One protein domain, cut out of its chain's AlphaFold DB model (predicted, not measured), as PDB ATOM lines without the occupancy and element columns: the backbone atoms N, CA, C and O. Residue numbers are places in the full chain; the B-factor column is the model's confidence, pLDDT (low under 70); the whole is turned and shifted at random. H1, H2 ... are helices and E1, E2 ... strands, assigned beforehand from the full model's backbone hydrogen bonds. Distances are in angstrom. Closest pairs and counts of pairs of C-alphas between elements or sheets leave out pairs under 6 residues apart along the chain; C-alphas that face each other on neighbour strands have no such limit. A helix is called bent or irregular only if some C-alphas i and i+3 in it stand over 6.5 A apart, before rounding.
ATOM      1  N   ASN A 320      -7.598 -49.137 -23.791       88.06
ATOM      2  CA  ASN A 320      -7.795 -50.342 -22.984       88.06
ATOM      3  C   ASN A 320      -7.659 -51.624 -23.821       88.06
ATOM      4  O   ASN A 320      -8.139 -52.685 -23.424       88.06
ATOM      5  N   LYS A 321      -7.073 -51.522 -25.018       87.75
ATOM      6  CA  LYS A 321      -6.738 -52.689 -25.833       87.75
ATOM      7  C   LYS A 321      -5.502 -53.375 -25.260       87.75
ATOM      8  O   LYS A 321      -4.554 -52.708 -24.853       87.75
ATOM      9  N   HIS A 322      -5.540 -54.706 -25.228       91.94
ATOM     10  CA  HIS A 322      -4.426 -55.532 -24.766       91.94
ATOM     11  C   HIS A 322      -3.179 -55.328 -25.634       91.94
ATOM     12  O   HIS A 322      -3.283 -54.943 -26.798       91.94
ATOM     13  N   ALA A 323      -2.001 -55.607 -25.072       90.44
ATOM     14  CA  ALA A 323      -0.733 -55.497 -25.790       90.44
ATOM     15  C   ALA A 323      -0.739 -56.323 -27.090       90.44
ATOM     16  O   ALA A 323      -0.340 -55.812 -28.131       90.44
ATOM     17  N   ASP A 324      -1.308 -57.532 -27.063       91.62
ATOM     18  CA  ASP A 324      -1.370 -58.434 -28.224       91.62
ATOM     19  C   ASP A 324      -2.155 -57.854 -29.403       91.62
ATOM     20  O   ASP A 324      -1.789 -58.058 -30.561       91.62
ATOM     21  N   PHE A 325      -3.196 -57.062 -29.125       92.56
ATOM     22  CA  PHE A 325      -3.931 -56.342 -30.164       92.56
ATOM     23  C   PHE A 325      -3.013 -55.362 -30.900       92.56
ATOM     24  O   PHE A 325      -3.008 -55.319 -32.129       92.56
ATOM     25  N   TRP A 326      -2.215 -54.593 -30.157       93.25
ATOM     26  CA  TRP A 326      -1.276 -53.641 -30.743       93.25
ATOM     27  C   TRP A 326      -0.142 -54.345 -31.476       93.25
ATOM     28  O   TRP A 326       0.191 -53.943 -32.587       93.25
ATOM     29  N   THR A 327       0.387 -55.432 -30.912       93.94
ATOM     30  CA  THR A 327       1.377 -56.285 -31.576       93.94
ATOM     31  C   THR A 327       0.860 -56.782 -32.925       93.94
ATOM     32  O   THR A 327       1.570 -56.670 -33.919       93.94
ATOM     33  N   PHE A 328      -0.387 -57.260 -32.993       94.62
ATOM     34  CA  PHE A 328      -1.023 -57.678 -34.244       94.62
ATOM     35  C   PHE A 328      -1.175 -56.516 -35.237       94.62
ATOM     36  O   PHE A 328      -0.778 -56.638 -36.393       94.62
ATOM     37  N   VAL A 329      -1.704 -55.376 -34.787       94.19
ATOM     38  CA  VAL A 329      -1.921 -54.186 -35.625       94.19
ATOM     39  C   VAL A 329      -0.605 -53.645 -36.198       94.19
ATOM     40  O   VAL A 329      -0.550 -53.265 -37.364       94.19
ATOM     41  N   TYR A 330       0.484 -53.673 -35.430       94.81
ATOM     42  CA  TYR A 330       1.795 -53.198 -35.880       94.81
ATOM     43  C   TYR A 330       2.508 -54.125 -36.868       94.81
ATOM     44  O   TYR A 330       3.606 -53.785 -37.309       94.81
ATOM     45  N   ARG A 331       1.917 -55.260 -37.261       93.94
ATOM     46  CA  ARG A 331       2.450 -56.111 -38.341       93.94
ATOM     47  C   ARG A 331       2.167 -55.558 -39.736       93.94
ATOM     48  O   ARG A 331       2.835 -55.958 -40.678       93.94
ATOM     49  N   PHE A 332       1.209 -54.646 -39.877       92.44
ATOM     50  CA  PHE A 332       0.790 -54.104 -41.171       92.44
ATOM     51  C   PHE A 332       1.530 -52.812 -41.519       92.44
ATOM     52  O   PHE A 332       2.026 -52.128 -40.628       92.44
ATOM     53  N   ASP A 333       1.611 -52.475 -42.805       92.25
ATOM     54  CA  ASP A 333       2.268 -51.240 -43.260       92.25
ATOM     55  C   ASP A 333       1.325 -50.044 -43.231       92.25
ATOM     56  O   ASP A 333       1.734 -48.928 -42.912       92.25
ATOM     57  N   ILE A 334       0.048 -50.285 -43.524       91.81
ATOM     58  CA  ILE A 334      -1.006 -49.283 -43.433       91.81
ATOM     59  C   ILE A 334      -2.072 -49.809 -42.482       91.81
ATOM     60  O   ILE A 334      -2.673 -50.864 -42.702       91.81
ATOM     61  N   ILE A 335      -2.305 -49.041 -41.427       94.19
ATOM     62  CA  ILE A 335      -3.272 -49.323 -40.377       94.19
ATOM     63  C   ILE A 335      -4.390 -48.295 -40.499       94.19
ATOM     64  O   ILE A 335      -4.156 -47.108 -40.287       94.19
ATOM     65  N   VAL A 336      -5.613 -48.739 -40.785       93.25
ATOM     66  CA  VAL A 336      -6.797 -47.873 -40.749       93.25
ATOM     67  C   VAL A 336      -7.746 -48.372 -39.665       93.25
ATOM     68  O   VAL A 336      -8.383 -49.421 -39.797       93.25
ATOM     69  N   LEU A 337      -7.849 -47.604 -38.579       91.75
ATOM     70  CA  LEU A 337      -8.804 -47.841 -37.499       91.75
ATOM     71  C   LEU A 337     -10.004 -46.913 -37.708       91.75
ATOM     72  O   LEU A 337      -9.958 -45.725 -37.378       91.75
ATOM     73  N   MET A 338     -11.070 -47.460 -38.294       81.94
ATOM     74  CA  MET A 338     -12.288 -46.717 -38.621       81.94
ATOM     75  C   MET A 338     -13.362 -46.933 -37.561       81.94
ATOM     76  O   MET A 338     -14.205 -47.801 -37.738       81.94
ATOM     77  N   GLU A 339     -13.353 -46.163 -36.471       66.12
ATOM     78  CA  GLU A 339     -14.471 -46.102 -35.521       66.12
ATOM     79  C   GLU A 339     -14.332 -44.892 -34.553       66.12
ATOM     80  O   GLU A 339     -13.284 -44.269 -34.395       66.12
ATOM     81  N   THR A 340     -15.409 -44.590 -33.828       62.06
ATOM     82  CA  THR A 340     -15.677 -43.344 -33.088       62.06
ATOM     83  C   THR A 340     -14.954 -43.238 -31.732       62.06
ATOM     84  O   THR A 340     -15.601 -43.086 -30.692       62.06
ATOM     85  N   TRP A 341     -13.630 -43.400 -31.709       67.44
ATOM     86  CA  TRP A 341     -12.883 -43.658 -30.466       67.44
ATOM     87  C   TRP A 341     -12.234 -42.445 -29.825       67.44
ATOM     88  O   TRP A 341     -12.134 -42.400 -28.599       67.44
ATOM     89  N   THR A 342     -11.801 -41.479 -30.627       85.56
ATOM     90  CA  THR A 342     -10.872 -40.460 -30.138       85.56
ATOM     91  C   THR A 342     -11.434 -39.084 -30.417       85.56
ATOM     92  O   THR A 342     -11.423 -38.615 -31.549       85.56
ATOM     93  N   GLU A 343     -11.944 -38.433 -29.378       91.19
ATOM     94  CA  GLU A 343     -12.259 -37.005 -29.427       91.19
ATOM     95  C   GLU A 343     -10.961 -36.188 -29.453       91.19
ATOM     96  O   GLU A 343      -9.908 -36.666 -29.026       91.19
ATOM     97  N   SER A 344     -11.028 -34.921 -29.872       91.44
ATOM     98  CA  SER A 344      -9.849 -34.043 -29.974       91.44
ATOM     99  C   SER A 344      -9.015 -33.977 -28.689       91.44
ATOM    100  O   SER A 344      -7.789 -33.930 -28.747       91.44
ATOM    101  N   LYS A 345      -9.670 -34.038 -27.521       91.62
ATOM    102  CA  LYS A 345      -9.014 -34.016 -26.203       91.62
ATOM    103  C   LYS A 345      -8.133 -35.245 -25.933       91.62
ATOM    104  O   LYS A 345      -7.170 -35.155 -25.181       91.62
ATOM    105  N   ASP A 346      -8.455 -36.382 -26.546       91.12
ATOM    106  CA  ASP A 346      -7.802 -37.666 -26.292       91.12
ATOM    107  C   ASP A 346      -6.643 -37.927 -27.273       91.12
ATOM    108  O   ASP A 346      -5.820 -38.812 -27.036       91.12
ATOM    109  N   ILE A 347      -6.525 -37.129 -28.345       91.81
ATOM    110  CA  ILE A 347      -5.480 -37.277 -29.373       91.81
ATOM    111  C   ILE A 347      -4.081 -37.125 -28.780       91.81
ATOM    112  O   ILE A 347      -3.196 -37.900 -29.128       91.81
ATOM    113  N   VAL A 348      -3.863 -36.162 -27.880       93.31
ATOM    114  CA  VAL A 348      -2.534 -35.924 -27.284       93.31
ATOM    115  C   VAL A 348      -2.068 -37.152 -26.503       93.31
ATOM    116  O   VAL A 348      -0.949 -37.629 -26.689       93.31
ATOM    117  N   LYS A 349      -2.965 -37.722 -25.689       93.25
ATOM    118  CA  LYS A 349      -2.697 -38.958 -24.949       93.25
ATOM    119  C   LYS A 349      -2.441 -40.119 -25.905       93.25
ATOM    120  O   LYS A 349      -1.483 -40.860 -25.718       93.25
ATOM    121  N   LEU A 350      -3.258 -40.253 -26.949       92.31
ATOM    122  CA  LEU A 350      -3.125 -41.334 -27.918       92.31
ATOM    123  C   LEU A 350      -1.802 -41.257 -28.692       92.31
ATOM    124  O   LEU A 350      -1.100 -42.260 -28.784       92.31
ATOM    125  N   LYS A 351      -1.404 -40.066 -29.154       92.94
ATOM    126  CA  LYS A 351      -0.114 -39.829 -29.819       92.94
ATOM    127  C   LYS A 351       1.071 -40.286 -28.973       92.94
ATOM    128  O   LYS A 351       1.995 -40.869 -29.520       92.94
ATOM    129  N   SER A 352       1.027 -40.070 -27.657       94.12
ATOM    130  CA  SER A 352       2.110 -40.495 -26.756       94.12
ATOM    131  C   SER A 352       2.210 -42.014 -26.567       94.12
ATOM    132  O   SER A 352       3.261 -42.514 -26.188       94.12
ATOM    133  N   THR A 353       1.121 -42.747 -26.823       91.94
ATOM    134  CA  THR A 353       1.057 -44.206 -26.638       91.94
ATOM    135  C   THR A 353       1.297 -45.005 -27.917       91.94
ATOM    136  O   THR A 353       1.591 -46.197 -27.841       91.94
ATOM    137  N   LEU A 354       1.127 -44.387 -29.088       94.31
ATOM    138  CA  LEU A 354       1.269 -45.077 -30.367       94.31
ATOM    139  C   LEU A 354       2.740 -45.230 -30.762       94.31
ATOM    140  O   LEU A 354       3.595 -44.418 -30.415       94.31
ATOM    141  N   ASN A 355       3.029 -46.294 -31.509       95.44
ATOM    142  CA  ASN A 355       4.388 -46.626 -31.918       95.44
ATOM    143  C   ASN A 355       4.960 -45.576 -32.891       95.44
ATOM    144  O   ASN A 355       4.351 -45.291 -33.924       95.44
ATOM    145  N   GLY A 356       6.148 -45.042 -32.587       96.06
ATOM    146  CA  GLY A 356       6.848 -44.039 -33.401       96.06
ATOM    147  C   GLY A 356       7.399 -44.547 -34.741       96.06
ATOM    148  O   GLY A 356       7.891 -43.748 -35.535       96.06
ATOM    149  N   LEU A 357       7.305 -45.854 -35.017       95.56
ATOM    150  CA  LEU A 357       7.603 -46.443 -36.330       95.56
ATOM    151  C   LEU A 357       6.573 -46.080 -37.408       95.56
ATOM    152  O   LEU A 357       6.791 -46.383 -38.577       95.56
ATOM    153  N   PHE A 358       5.451 -45.471 -37.034       95.94
ATOM    154  CA  PHE A 358       4.391 -45.071 -37.949       95.94
ATOM    155  C   PHE A 358       4.187 -43.556 -37.893       95.94
ATOM    156  O   PHE A 358       4.244 -42.945 -36.825       95.94
ATOM    157  N   ASP A 359       3.893 -42.965 -39.045       95.88
ATOM    158  CA  ASP A 359       3.312 -41.636 -39.146       95.88
ATOM    159  C   ASP A 359       1.801 -41.743 -38.950       95.88
ATOM    160  O   ASP A 359       1.091 -42.403 -39.715       95.88
ATOM    161  N   TRP A 360       1.321 -41.122 -37.874       95.44
ATOM    162  CA  TRP A 360      -0.070 -41.202 -37.447       95.44
ATOM    163  C   TRP A 360      -0.851 -39.945 -37.814       95.44
ATOM    164  O   TRP A 360      -0.535 -38.840 -37.363       95.44
ATOM    165  N   TYR A 361      -1.944 -40.146 -38.539       94.94
ATOM    166  CA  TYR A 361      -2.931 -39.140 -38.897       94.94
ATOM    167  C   TYR A 361      -4.218 -39.384 -38.108       94.94
ATOM    168  O   TYR A 361      -4.702 -40.512 -37.997       94.94
ATOM    169  N   PHE A 362      -4.779 -38.314 -37.547       94.25
ATOM    170  CA  PHE A 362      -5.958 -38.380 -36.689       94.25
ATOM    171  C   PHE A 362      -7.059 -37.506 -37.266       94.25
ATOM    172  O   PHE A 362      -6.863 -36.307 -37.452       94.25
ATOM    173  N   MET A 363      -8.231 -38.098 -37.458       94.38
ATOM    174  CA  MET A 363      -9.473 -37.376 -37.669       94.38
ATOM    175  C   MET A 363     -10.276 -37.478 -36.367       94.38
ATOM    176  O   MET A 363     -10.770 -38.565 -36.054       94.38
ATOM    177  N   PRO A 364     -10.323 -36.415 -35.538       93.56
ATOM    178  CA  PRO A 364     -11.018 -36.459 -34.259       93.56
ATOM    179  C   PRO A 364     -12.498 -36.755 -34.463       93.56
ATOM    180  O   PRO A 364     -13.154 -36.157 -35.311       93.56
ATOM    181  N   ALA A 365     -13.039 -37.626 -33.618       93.31
ATOM    182  CA  ALA A 365     -14.460 -37.889 -33.600       93.31
ATOM    183  C   ALA A 365     -15.218 -36.650 -33.103       93.31
ATOM    184  O   ALA A 365     -14.878 -36.068 -32.066       93.31
ATOM    185  N   THR A 366     -16.277 -36.279 -33.813       91.31
ATOM    186  CA  THR A 366     -17.156 -35.170 -33.445       91.31
ATOM    187  C   THR A 366     -18.372 -35.690 -32.679       91.31
ATOM    188  O   THR A 366     -18.810 -36.833 -32.832       91.31
ATOM    189  N   ARG A 367     -18.926 -34.860 -31.791       89.94
ATOM    190  CA  ARG A 367     -20.209 -35.122 -31.128       89.94
ATOM    191  C   ARG A 367     -21.116 -33.925 -31.323       89.94
ATOM    192  O   ARG A 367     -20.701 -32.801 -31.070       89.94
ATOM    193  N   LEU A 368     -22.371 -34.191 -31.669       87.50
ATOM    194  CA  LEU A 368     -23.415 -33.166 -31.665       87.50
ATOM    195  C   LEU A 368     -23.735 -32.714 -30.232       87.50
ATOM    196  O   LEU A 368     -23.918 -31.530 -29.979       87.50
ATOM    197  N   TYR A 369     -23.753 -33.650 -29.274       90.31
ATOM    198  CA  TYR A 369     -24.037 -33.369 -27.865       90.31
ATOM    199  C   TYR A 369     -23.118 -34.173 -26.942       90.31
ATOM    200  O   TYR A 369     -22.699 -35.280 -27.268       90.31
ATOM    201  N   LYS A 370     -22.886 -33.696 -25.712       85.06
ATOM    202  CA  LYS A 370     -22.015 -34.373 -24.724       85.06
ATOM    203  C   LYS A 370     -22.392 -35.844 -24.457       85.06
ATOM    204  O   LYS A 370     -21.532 -36.638 -24.090       85.06
ATOM    205  N   LYS A 371     -23.668 -36.210 -24.629       86.19
ATOM    206  CA  LYS A 371     -24.187 -37.582 -24.465       86.19
ATOM    207  C   LYS A 371     -24.445 -38.322 -25.788       86.19
ATOM    208  O   LYS A 371     -24.798 -39.497 -25.734       86.19
ATOM    209  N   SER A 372     -24.303 -37.677 -26.952       86.69
ATOM    210  CA  SER A 372     -24.520 -38.343 -28.245       86.69
ATOM    211  C   SER A 372     -23.387 -39.320 -28.541       86.69
ATOM    212  O   SER A 372     -22.301 -39.190 -27.977       86.69
ATOM    213  N   ARG A 373     -23.605 -40.287 -29.438       82.69
ATOM    214  CA  ARG A 373     -22.507 -41.110 -29.964       82.69
ATOM    215  C   ARG A 373     -21.500 -40.188 -30.664       82.69
ATOM    216  O   ARG A 373     -21.905 -39.211 -31.294       82.69
ATOM    217  N   ALA A 374     -20.213 -40.458 -30.480       87.88
ATOM    218  CA  ALA A 374     -19.184 -39.830 -31.299       87.88
ATOM    219  C   ALA A 374     -19.343 -40.327 -32.742       87.88
ATOM    220  O   ALA A 374     -19.820 -41.441 -32.940       87.88
ATOM    221  N   MET A 375     -19.009 -39.505 -33.725       88.12
ATOM    222  CA  MET A 375     -19.129 -39.806 -35.152       88.12
ATOM    223  C   MET A 375     -17.803 -39.472 -35.844       88.12
ATOM    224  O   MET A 375     -17.050 -38.643 -35.341       88.12
ATOM    225  N   GLU A 376     -17.508 -40.155 -36.953       87.75
ATOM    226  CA  GLU A 376     -16.435 -39.773 -37.897       87.75
ATOM    227  C   GLU A 376     -14.997 -39.769 -37.335       87.75
ATOM    228  O   GLU A 376     -14.105 -39.132 -37.881       87.75
ATOM    229  N   GLY A 377     -14.732 -40.499 -36.250       91.88
ATOM    230  CA  GLY A 377     -13.364 -40.659 -35.753       91.88
ATOM    231  C   GLY A 377     -12.577 -41.652 -36.601       91.88
ATOM    232  O   GLY A 377     -12.997 -42.802 -36.685       91.88
ATOM    233  N   HIS A 378     -11.437 -41.257 -37.170       93.25
ATOM    234  CA  HIS A 378     -10.514 -42.172 -37.856       93.25
ATOM    235  C   HIS A 378      -9.082 -41.994 -37.344       93.25
ATOM    236  O   HIS A 378      -8.642 -40.883 -37.044       93.25
ATOM    237  N   ILE A 379      -8.340 -43.098 -37.282       94.44
ATOM    238  CA  ILE A 379      -6.897 -43.092 -37.037       94.44
ATOM    239  C   ILE A 379      -6.238 -43.863 -38.176       94.44
ATOM    240  O   ILE A 379      -6.592 -45.018 -38.424       94.44
ATOM    241  N   VAL A 380      -5.289 -43.224 -38.850       95.19
ATOM    242  CA  VAL A 380      -4.511 -43.830 -39.931       95.19
ATOM    243  C   VAL A 380      -3.047 -43.840 -39.522       95.19
ATOM    244  O   VAL A 380      -2.493 -42.792 -39.210       95.19
ATOM    245  N   GLY A 381      -2.433 -45.016 -39.493       95.56
ATOM    246  CA  GLY A 381      -0.999 -45.189 -39.282       95.56
ATOM    247  C   GLY A 381      -0.347 -45.674 -40.563       95.56
ATOM    248  O   GLY A 381      -0.743 -46.710 -41.092       95.56
ATOM    249  N   MET A 382       0.653 -44.951 -41.052       93.94
ATOM    250  CA  MET A 382       1.479 -45.373 -42.183       93.94
ATOM    251  C   MET A 382       2.874 -45.684 -41.670       93.94
ATOM    252  O   MET A 382       3.494 -44.835 -41.035       93.94
ATOM    253  N   ARG A 383       3.372 -46.902 -41.890       95.38
ATOM    254  CA  ARG A 383       4.713 -47.281 -41.446       95.38
ATOM    255  C   ARG A 383       5.717 -46.350 -42.112       95.38
ATOM    256  O   ARG A 383       5.684 -46.175 -43.330       95.38
ATOM    257  N   ARG A 384       6.626 -45.785 -41.320       93.06
ATOM    258  CA  ARG A 384       7.801 -45.080 -41.828       93.06
ATOM    259  C   ARG A 384       8.648 -46.100 -42.562       93.06
ATOM    260  O   ARG A 384       9.430 -46.828 -41.954       93.06
TER     261      ARG A 384
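What this domain is: This is residues 320 to 384 of the 394 residues of an uncharacterized protein of Strigamia maritima (UniProt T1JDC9). A narrow antiparallel sheet of three strands, E1 - E3 - E2, is the body, with helix H2 grazing it by the edge strand E2 and the small helix H1 set off beyond the beginning of E1. The long loop of residues 364 to 377, between E2 and E3, makes one end of the elongated outline, which spans 36 by 22 by 19 A. The printed part has 65 residues with two named helices and three named strands, in the order H1, E1, H2, E2, E3, a mixed class of helices and strands. It is compact, with a radius of gyration of the C-alphas of 12.4 A.

How they stand to each other: The inner strand E3, residues 378 to 383, is antiparallel to E1, residues 334 to 338, at 172 degrees; N 335 and O 381 are 2.8 A apart, within hydrogen-bond range. E3 is also antiparallel to E2, residues 358 to 363, at 165 degrees, with N 361 and O 380 at 2.8 A, and the two form a hairpin. H2, residues 344 to 353, is on the sheet but only grazes it with residues 344 to 351; its closest C-alphas to E2 are those of Ile 347 and Phe 362, 7.4 A apart. E1, H2 and E2 make a split strand-helix-strand unit, two strands running the same way with E3 between them, and its crossover is right-handed. H1, residues 323 to 329, is only just not on the sheet, with 4 pairs of C-alphas within 10 A, and is apart from H2, E2 and E3. Every O i to N i+4 pair is within range in H1, 4 of 6 in H2.

Where its parts are: E3 is 16.5 A long, E2 15.9 A and E1 12.5 A. E3 ends at C-alpha 383, (4.713, -47.281, -41.446). H2 is 15.3 A long and only just irregular, C-alphas 345 and 348 being 6.8 A apart. H1 begins at C-alpha 323, (-0.733, -55.497, -25.790).

The domain as a whole: The C-alphas farthest apart, of Lys 371 and Arg 384, are 37.2 A apart. The printed part has no cut; the link E2 to E3 is long, the others tight. Residues 320 to 325, of which 323 to 325 belong to H1, stand free. Mean pLDDT of the printed part is 90.7; residues 339 to 341 are under 70.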